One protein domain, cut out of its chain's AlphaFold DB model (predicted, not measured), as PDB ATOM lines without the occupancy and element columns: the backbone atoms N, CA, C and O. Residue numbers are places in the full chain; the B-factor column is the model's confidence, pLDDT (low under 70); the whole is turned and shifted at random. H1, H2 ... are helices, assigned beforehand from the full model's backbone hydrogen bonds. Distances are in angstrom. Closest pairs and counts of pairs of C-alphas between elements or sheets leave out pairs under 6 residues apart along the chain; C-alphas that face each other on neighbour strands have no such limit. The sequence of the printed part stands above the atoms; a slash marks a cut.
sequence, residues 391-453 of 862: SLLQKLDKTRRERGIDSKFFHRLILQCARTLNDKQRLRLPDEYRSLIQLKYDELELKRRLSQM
ATOM      1  N   SER A 391     -36.760   3.422  -9.305       61.12
ATOM      2  CA  SER A 391     -37.561   4.102 -10.323       61.12
ATOM      3  C   SER A 391     -36.993   5.444 -10.808       61.12
ATOM      4  O   SER A 391     -37.181   5.785 -11.975       61.12
ATOM      5  N   LEU A 392     -36.289   6.212  -9.966       68.12
ATOM      6  CA  LEU A 392     -35.704   7.502 -10.355       68.12
ATOM      7  C   LEU A 392     -34.488   7.306 -11.263       68.12
ATOM      8  O   LEU A 392     -34.377   7.970 -12.293       68.12
ATOM      9  N   LEU A 393     -33.612   6.365 -10.902       71.19
ATOM     10  CA  LEU A 393     -32.430   6.037 -11.696       71.19
ATOM     11  C   LEU A 393     -32.839   5.409 -13.032       71.19
ATOM     12  O   LEU A 393     -32.367   5.834 -14.082       71.19
ATOM     13  N   GLN A 394     -33.831   4.514 -13.011       71.88
ATOM     14  CA  GLN A 394     -34.414   3.943 -14.223       71.88
ATOM     15  C   GLN A 394     -35.031   5.017 -15.134       71.88
ATOM     16  O   GLN A 394     -34.927   4.913 -16.353       71.88
ATOM     17  N   LYS A 395     -35.639   6.072 -14.572       75.50
ATOM     18  CA  LYS A 395     -36.222   7.184 -15.341       75.50
ATOM     19  C   LYS A 395     -35.156   8.121 -15.920       75.50
ATOM     20  O   LYS A 395     -35.307   8.543 -17.064       75.50
ATOM     21  N   LEU A 396     -34.078   8.401 -15.184       76.50
ATOM     22  CA  LEU A 396     -32.904   9.134 -15.685       76.50
ATOM     23  C   LEU A 396     -32.217   8.368 -16.824       76.50
ATOM     24  O   LEU A 396     -32.012   8.926 -17.898       76.50
ATOM     25  N   ASP A 397     -31.972   7.070 -16.645       76.69
ATOM     26  CA  ASP A 397     -31.357   6.223 -17.672       76.69
ATOM     27  C   ASP A 397     -32.259   6.005 -18.890       76.69
ATOM     28  O   ASP A 397     -31.774   5.938 -20.020       76.69
ATOM     29  N   LYS A 398     -33.575   5.871 -18.690       76.38
ATOM     30  CA  LYS A 398     -34.540   5.745 -19.790       76.38
ATOM     31  C   LYS A 398     -34.608   7.036 -20.604       76.38
ATOM     32  O   LYS A 398     -34.478   6.989 -21.818       76.38
ATOM     33  N   THR A 399     -34.718   8.188 -19.944       74.56
ATOM     34  CA  THR A 399     -34.780   9.488 -20.637       74.56
ATOM     35  C   THR A 399     -33.468   9.863 -21.322       74.56
ATOM     36  O   THR A 399     -33.520  10.399 -22.425       74.56
ATOM     37  N   ARG A 400     -32.311   9.512 -20.740       79.62
ATOM     38  CA  ARG A 400     -31.006   9.646 -21.404       79.62
ATOM     39  C   ARG A 400     -30.938   8.813 -22.686       79.62
ATOM     40  O   ARG A 400     -30.515   9.330 -23.711       79.62
ATOM     41  N   ARG A 401     -31.357   7.542 -22.631       74.44
ATOM     42  CA  ARG A 401     -31.311   6.629 -23.788       74.44
ATOM     43  C   ARG A 401     -32.317   6.982 -24.881       74.44
ATOM     44  O   ARG A 401     -31.999   6.825 -26.047       74.44
ATOM     45  N   GLU A 402     -33.508   7.451 -24.514       72.31
ATOM     46  CA  GLU A 402     -34.576   7.746 -25.481       72.31
ATOM     47  C   GLU A 402     -34.480   9.144 -26.101       72.31
ATOM     48  O   GLU A 402     -35.003   9.352 -27.191       72.31
ATOM     49  N   ARG A 403     -33.894  10.130 -25.406       71.50
ATOM     50  CA  ARG A 403     -33.938  11.543 -25.834       71.50
ATOM     51  C   ARG A 403     -32.594  12.270 -25.802       71.50
ATOM     52  O   ARG A 403     -32.548  13.419 -26.231       71.50
ATOM     53  N   GLY A 404     -31.531  11.646 -25.294       70.56
ATOM     54  CA  GLY A 404     -30.210  12.264 -25.163       70.56
ATOM     55  C   GLY A 404     -30.055  13.165 -23.931       70.56
ATOM     56  O   GLY A 404     -31.026  13.527 -23.258       70.56
ATOM     57  N   ILE A 405     -28.799  13.506 -23.619       75.12
ATOM     58  CA  ILE A 405     -28.408  14.301 -22.440       75.12
ATOM     59  C   ILE A 405     -28.806  15.778 -22.609       75.12
ATOM     60  O   ILE A 405     -29.232  16.400 -21.638       75.12
ATOM     61  N   ASP A 406     -28.798  16.297 -23.838       68.44
ATOM     62  CA  ASP A 406     -29.118  17.704 -24.141       68.44
ATOM     63  C   ASP A 406     -30.627  17.975 -24.274       68.44
ATOM     64  O   ASP A 406     -31.086  19.086 -24.554       68.44
ATOM     65  N   SER A 407     -31.456  16.950 -24.048       83.06
ATOM     66  CA  SER A 407     -32.905  17.095 -24.120       83.06
ATOM     67  C   SER A 407     -33.423  18.062 -23.056       83.06
ATOM     68  O   SER A 407     -33.205  17.883 -21.853       83.06
ATOM     69  N   LYS A 408     -34.269  19.017 -23.466       74.94
ATOM     70  CA  LYS A 408     -35.010  19.909 -22.549       74.94
ATOM     71  C   LYS A 408     -35.777  19.130 -21.470       74.94
ATOM     72  O   LYS A 408     -35.926  19.603 -20.341       74.94
ATOM     73  N   PHE A 409     -36.250  17.924 -21.792       75.25
ATOM     74  CA  PHE A 409     -36.936  17.057 -20.834       75.25
ATOM     75  C   PHE A 409     -35.975  16.458 -19.800       75.25
ATOM     76  O   PHE A 409     -36.306  16.429 -18.614       75.25
ATOM     77  N   PHE A 410     -34.784  16.031 -20.230       83.06
ATOM     78  CA  PHE A 410     -33.739  15.520 -19.344       83.06
ATOM     79  C   PHE A 410     -33.234  16.626 -18.408       83.06
ATOM     80  O   PHE A 410     -33.257  16.451 -17.190       83.06
ATOM     81  N   HIS A 411     -32.938  17.819 -18.931       80.75
ATOM     82  CA  HIS A 411     -32.569  18.976 -18.109       80.75
ATOM     83  C   HIS A 411     -33.650  19.364 -17.089       80.75
ATOM     84  O   HIS A 411     -33.331  19.702 -15.947       80.75
ATOM     85  N   ARG A 412     -34.937  19.271 -17.450       80.50
ATOM     86  CA  ARG A 412     -36.048  19.506 -16.512       80.50
ATOM     87  C   ARG A 412     -36.105  18.444 -15.412       80.50
ATOM     88  O   ARG A 412     -36.413  18.775 -14.268       80.50
ATOM     89  N   LEU A 413     -35.783  17.195 -15.741       82.25
ATOM     90  CA  LEU A 413     -35.706  16.100 -14.778       82.25
ATOM     91  C   LEU A 413     -34.525  16.287 -13.813       82.25
ATOM     92  O   LEU A 413     -34.706  16.141 -12.606       82.25
ATOM     93  N   ILE A 414     -33.357  16.694 -14.319       85.94
ATOM     94  CA  ILE A 414     -32.174  17.048 -13.516       85.94
ATOM     95  C   ILE A 414     -32.486  18.217 -12.578       85.94
ATOM     96  O   ILE A 414     -32.196  18.143 -11.387       85.94
ATOM     97  N   LEU A 415     -33.157  19.262 -13.075       82.75
ATOM     98  CA  LEU A 415     -33.585  20.403 -12.262       82.75
ATOM     99  C   LEU A 415     -34.560  19.985 -11.152       82.75
ATOM    100  O   LEU A 415     -34.476  20.477 -10.027       82.75
ATOM    101  N   GLN A 416     -35.485  19.073 -11.453       79.00
ATOM    102  CA  GLN A 416     -36.418  18.541 -10.465       79.00
ATOM    103  C   GLN A 416     -35.692  17.691  -9.415       79.00
ATOM    104  O   GLN A 416     -35.973  17.854  -8.234       79.00
ATOM    105  N   CYS A 417     -34.713  16.874  -9.820       79.94
ATOM    106  CA  CYS A 417     -33.858  16.108  -8.908       79.94
ATOM    107  C   CYS A 417     -33.010  17.021  -8.011       79.94
ATOM    108  O   CYS A 417     -32.917  16.780  -6.811       79.94
ATOM    109  N   ALA A 418     -32.445  18.100  -8.559       83.06
ATOM    110  CA  ALA A 418     -31.688  19.085  -7.790       83.06
ATOM    111  C   ALA A 418     -32.565  19.803  -6.744       83.06
ATOM    112  O   ALA A 418     -32.087  20.132  -5.668       83.06
ATOM    113  N   ARG A 419     -33.860  20.015  -7.012       79.88
ATOM    114  CA  ARG A 419     -34.784  20.656  -6.055       79.88
ATOM    115  C   ARG A 419     -35.283  19.731  -4.946       79.88
ATOM    116  O   ARG A 419     -35.668  20.234  -3.895       79.88
ATOM    117  N   THR A 420     -35.349  18.421  -5.188       73.25
ATOM    118  CA  THR A 420     -36.028  17.470  -4.289       73.25
ATOM    119  C   THR A 420     -35.094  16.529  -3.534       73.25
ATOM    120  O   THR A 420     -35.492  16.021  -2.487       73.25
ATOM    121  N   LEU A 421     -33.881  16.266  -4.035       77.56
ATOM    122  CA  LEU A 421     -32.957  15.301  -3.430       77.56
ATOM    123  C   LEU A 421     -32.079  15.931  -2.344       77.56
ATOM    124  O   LEU A 421     -31.423  16.949  -2.563       77.56
ATOM    125  N   ASN A 422     -31.975  15.246  -1.203       74.25
ATOM    126  CA  ASN A 422     -31.053  15.615  -0.125       74.25
ATOM    127  C   ASN A 422     -29.590  15.298  -0.488       74.25
ATOM    128  O   ASN A 422     -29.316  14.377  -1.260       74.25
ATOM    129  N   ASP A 423     -28.628  15.980   0.137       70.69
ATOM    130  CA  ASP A 423     -27.179  15.840  -0.128       70.69
ATOM    131  C   ASP A 423     -26.710  14.383  -0.064       70.69
ATOM    132  O   ASP A 423     -26.050  13.878  -0.970       70.69
ATOM    133  N   LYS A 424     -27.153  13.644   0.959       69.62
ATOM    134  CA  LYS A 424     -26.834  12.216   1.137       69.62
ATOM    135  C   LYS A 424     -27.423  11.315   0.043       69.62
ATOM    136  O   LYS A 424     -26.876  10.246  -0.216       69.62
ATOM    137  N   GLN A 425     -28.529  11.718  -0.586       70.88
ATOM    138  CA  GLN A 425     -29.133  10.998  -1.711       70.88
ATOM    139  C   GLN A 425     -28.411  11.329  -3.022       70.88
ATOM    140  O   GLN A 425     -28.204  10.433  -3.832       70.88
ATOM    141  N   ARG A 426     -27.936  12.567  -3.205       75.88
ATOM    142  CA  ARG A 426     -27.128  12.954  -4.373       75.88
ATOM    143  C   ARG A 426     -25.771  12.253  -4.404       75.88
ATOM    144  O   ARG A 426     -25.347  11.792  -5.457       75.88
ATOM    145  N   LEU A 427     -25.138  12.076  -3.242       71.75
ATOM    146  CA  LEU A 427     -23.865  11.352  -3.096       71.75
ATOM    147  C   LEU A 427     -23.944   9.857  -3.452       71.75
ATOM    148  O   LEU A 427     -22.913   9.235  -3.683       71.75
ATOM    149  N   ARG A 428     -25.148   9.274  -3.470       70.81
ATOM    150  CA  ARG A 428     -25.388   7.860  -3.802       70.81
ATOM    151  C   ARG A 428     -25.753   7.638  -5.279       70.81
ATOM    152  O   ARG A 428     -25.982   6.496  -5.667       70.81
ATOM    153  N   LEU A 429     -25.836   8.699  -6.086       76.50
ATOM    154  CA  LEU A 429     -26.039   8.601  -7.533       76.50
ATOM    155  C   LEU A 429     -24.715   8.280  -8.248       76.50
ATOM    156  O   LEU A 429     -23.662   8.703  -7.768       76.50
ATOM    157  N   PRO A 430     -24.753   7.590  -9.405       76.81
ATOM    158  CA  PRO A 430     -23.581   7.424 -10.265       76.81
ATOM    159  C   PRO A 430     -22.948   8.771 -10.634       76.81
ATOM    160  O   PRO A 430     -23.672   9.747 -10.849       76.81
ATOM    161  N   ASP A 431     -21.619   8.814 -10.746       71.88
ATOM    162  CA  ASP A 431     -20.851  10.062 -10.897       71.88
ATOM    163  C   ASP A 431     -21.262  10.896 -12.127       71.88
ATOM    164  O   ASP A 431     -21.300  12.128 -12.060       71.88
ATOM    165  N   GLU A 432     -21.691  10.235 -13.207       73.00
ATOM    166  CA  GLU A 432     -22.235  10.858 -14.426       73.00
ATOM    167  C   GLU A 432     -23.471  11.735 -14.147       73.00
ATOM    168  O   GLU A 432     -23.570  12.857 -14.633       73.00
ATOM    169  N   TYR A 433     -24.412  11.262 -13.324       79.25
ATOM    170  CA  TYR A 433     -25.625  12.016 -12.979       79.25
ATOM    171  C   TYR A 433     -25.427  12.911 -11.763       79.25
ATOM    172  O   TYR A 433     -26.017  13.989 -11.669       79.25
ATOM    173  N   ARG A 434     -24.593  12.462 -10.823       80.44
ATOM    174  CA  ARG A 434     -24.257  13.192  -9.606       80.44
ATOM    175  C   ARG A 434     -23.595  14.523  -9.932       80.44
ATOM    176  O   ARG A 434     -23.993  15.522  -9.348       80.44
ATOM    177  N   SER A 435     -22.649  14.553 -10.870       79.94
ATOM    178  CA  SER A 435     -21.987  15.789 -11.309       79.94
ATOM    179  C   SER A 435     -22.980  16.793 -11.912       79.94
ATOM    180  O   SER A 435     -23.029  17.939 -11.473       79.94
ATOM    181  N   LEU A 436     -23.850  16.351 -12.827       82.62
ATOM    182  CA  LEU A 436     -24.865  17.201 -13.467       82.62
ATOM    183  C   LEU A 436     -25.915  17.739 -12.480       82.62
ATOM    184  O   LEU A 436     -26.290  18.912 -12.538       82.62
ATOM    185  N   ILE A 437     -26.392  16.894 -11.558       83.38
ATOM    186  CA  ILE A 437     -27.376  17.281 -10.533       83.38
ATOM    187  C   ILE A 437     -26.737  18.196  -9.483       83.38
ATOM    188  O   ILE A 437     -27.383  19.144  -9.040       83.38
ATOM    189  N   GLN A 438     -25.480  17.945  -9.104       81.19
ATOM    190  CA  GLN A 438     -24.742  18.796  -8.172       81.19
ATOM    191  C   GLN A 438     -24.499  20.182  -8.771       81.19
ATOM    192  O   GLN A 438     -24.861  21.170  -8.146       81.19
ATOM    193  N   LEU A 439     -24.025  20.257 -10.017       83.94
ATOM    194  CA  LEU A 439     -23.805  21.521 -10.720       83.94
ATOM    195  C   LEU A 439     -25.096  22.350 -10.811       83.94
ATOM    196  O   LEU A 439     -25.092  23.553 -10.552       83.94
ATOM    197  N   LYS A 440     -26.233  21.708 -11.113       83.31
ATOM    198  CA  LYS A 440     -27.540  22.388 -11.155       83.31
ATOM    199  C   LYS A 440     -28.068  22.794  -9.781       83.31
ATOM    200  O   LYS A 440     -28.779  23.795  -9.688       83.31
ATOM    201  N   TYR A 441     -27.747  22.052  -8.728       87.00
ATOM    202  CA  TYR A 441     -28.061  22.460  -7.362       87.00
ATOM    203  C   TYR A 441     -27.245  23.679  -6.940       87.00
ATOM    204  O   TYR A 441     -27.822  24.643  -6.445       87.00
ATOM    205  N   ASP A 442     -25.938  23.666  -7.200       82.50
ATOM    206  CA  ASP A 442     -25.041  24.767  -6.854       82.50
ATOM    207  C   ASP A 442     -25.453  26.048  -7.606       82.50
ATOM    208  O   ASP A 442     -25.446  27.140  -7.043       82.50
ATOM    209  N   GLU A 443     -25.927  25.925  -8.855       82.81
ATOM    210  CA  GLU A 443     -26.522  27.033  -9.618       82.81
ATOM    211  C   GLU A 443     -27.801  27.588  -8.955       82.81
ATOM    212  O   GLU A 443     -28.009  28.804  -8.900       82.81
ATOM    213  N   LEU A 444     -28.673  26.714  -8.440       81.94
ATOM    214  CA  LEU A 444     -29.898  27.115  -7.738       81.94
ATOM    215  C   LEU A 444     -29.601  27.771  -6.389       81.94
ATOM    216  O   LEU A 444     -30.261  28.746  -6.023       81.94
ATOM    217  N   GLU A 445     -28.620  27.257  -5.656       80.06
ATOM    218  CA  GLU A 445     -28.181  27.819  -4.385       80.06
ATOM    219  C   GLU A 445     -27.516  29.183  -4.588       80.06
ATOM    220  O   GLU A 445     -27.839  30.133  -3.877       80.06
ATOM    221  N   LEU A 446     -26.695  29.323  -5.634       77.56
ATOM    222  CA  LEU A 446     -26.121  30.599  -6.054       77.56
ATOM    223  C   LEU A 446     -27.214  31.620  -6.385       77.56
ATOM    224  O   LEU A 446     -27.164  32.745  -5.899       77.56
ATOM    225  N   LYS A 447     -28.233  31.229  -7.163       80.94
ATOM    226  CA  LYS A 447     -29.386  32.091  -7.480       80.94
ATOM    227  C   LYS A 447     -30.175  32.480  -6.230       80.94
ATOM    228  O   LYS A 447     -30.576  33.634  -6.105       80.94
ATOM    229  N   ARG A 448     -30.364  31.557  -5.281       80.88
ATOM    230  CA  ARG A 448     -31.020  31.841  -3.993       80.88
ATOM    231  C   ARG A 448     -30.199  32.820  -3.151       80.88
ATOM    232  O   ARG A 448     -30.771  33.758  -2.609       80.88
ATOM    233  N   ARG A 449     -28.880  32.631  -3.080       74.69
ATOM    234  CA  ARG A 449     -27.954  33.493  -2.333       74.69
ATOM    235  C   ARG A 449     -27.866  34.890  -2.946       74.69
ATOM    236  O   ARG A 449     -27.985  35.871  -2.226       74.69
ATOM    237  N   LEU A 450     -27.779  34.975  -4.273       76.00
ATOM    238  CA  LEU A 450     -27.840  36.238  -5.008       76.00
ATOM    239  C   LEU A 450     -29.183  36.946  -4.815       76.00
ATOM    240  O   LEU A 450     -29.195  38.156  -4.686       76.00
ATOM    241  N   SER A 451     -30.306  36.228  -4.747       75.44
ATOM    242  CA  SER A 451     -31.622  36.840  -4.504       75.44
ATOM    243  C   SER A 451     -31.819  37.334  -3.062       75.44
ATOM    244  O   SER A 451     -32.786  38.049  -2.815       75.44
ATOM    245  N   GLN A 452     -30.955  36.937  -2.122       75.25
ATOM    246  CA  GLN A 452     -31.000  37.354  -0.714       75.25
ATOM    247  C   GLN A 452     -30.044  38.515  -0.387       75.25
ATOM    248  O   GLN A 452     -30.170  39.097   0.685       75.25
ATOM    249  N   MET A 453     -29.102  38.835  -1.277       67.44
ATOM    250  CA  MET A 453     -28.098  39.896  -1.105       67.44
ATOM    251  C   MET A 453     -28.572  41.230  -1.704       67.44
ATOM    252  O   MET A 453     -29.396  41.234  -2.621       67.44
TER     253      MET A 453
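Overview. This is residues 391 to 453 of the 862 residues of the protein "Hypothetical protein" of Rotaria sp. Silwood1 (UniProt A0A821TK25). H1 and H2 form a hairpin crossed by H4, with residues 446 to 453 sticking out. The printed part has 63 residues and four named helices, H1 to H4: all helix. It is only just compact, close to loose: radius of gyration of the C-alphas 12.3 A, spans 41 by 25 by 16 A.

Along the chain. Find C-alpha 391 at (-37.561, 4.102, -10.323); H1 runs to residue 403. H2 is residues 408 to 420, H3 423 to 426. H4 runs 30.8 A from residue 431 to C-alpha 452 at (-31.000, 37.354, -0.714).

Arrangement. H1 and H2 touch at a shallow 20 degrees, opposite ways, closest C-alphas 399 and 410, 6.3 A. H2 and H4 touch at a steep 68 degrees, only just short of about perpendicular, closest C-alphas 418 and 441, 5.0 A. H3 and H4 only just touch: 3 C-alpha pairs within 8 A. In H1 and H2 every O i to N i+4 pair is within hydrogen-bond range, in H4 17 of 18.

Size, cuts and confidence. pLDDT is under 70 at residues 391, 392, 406, 424 and 453.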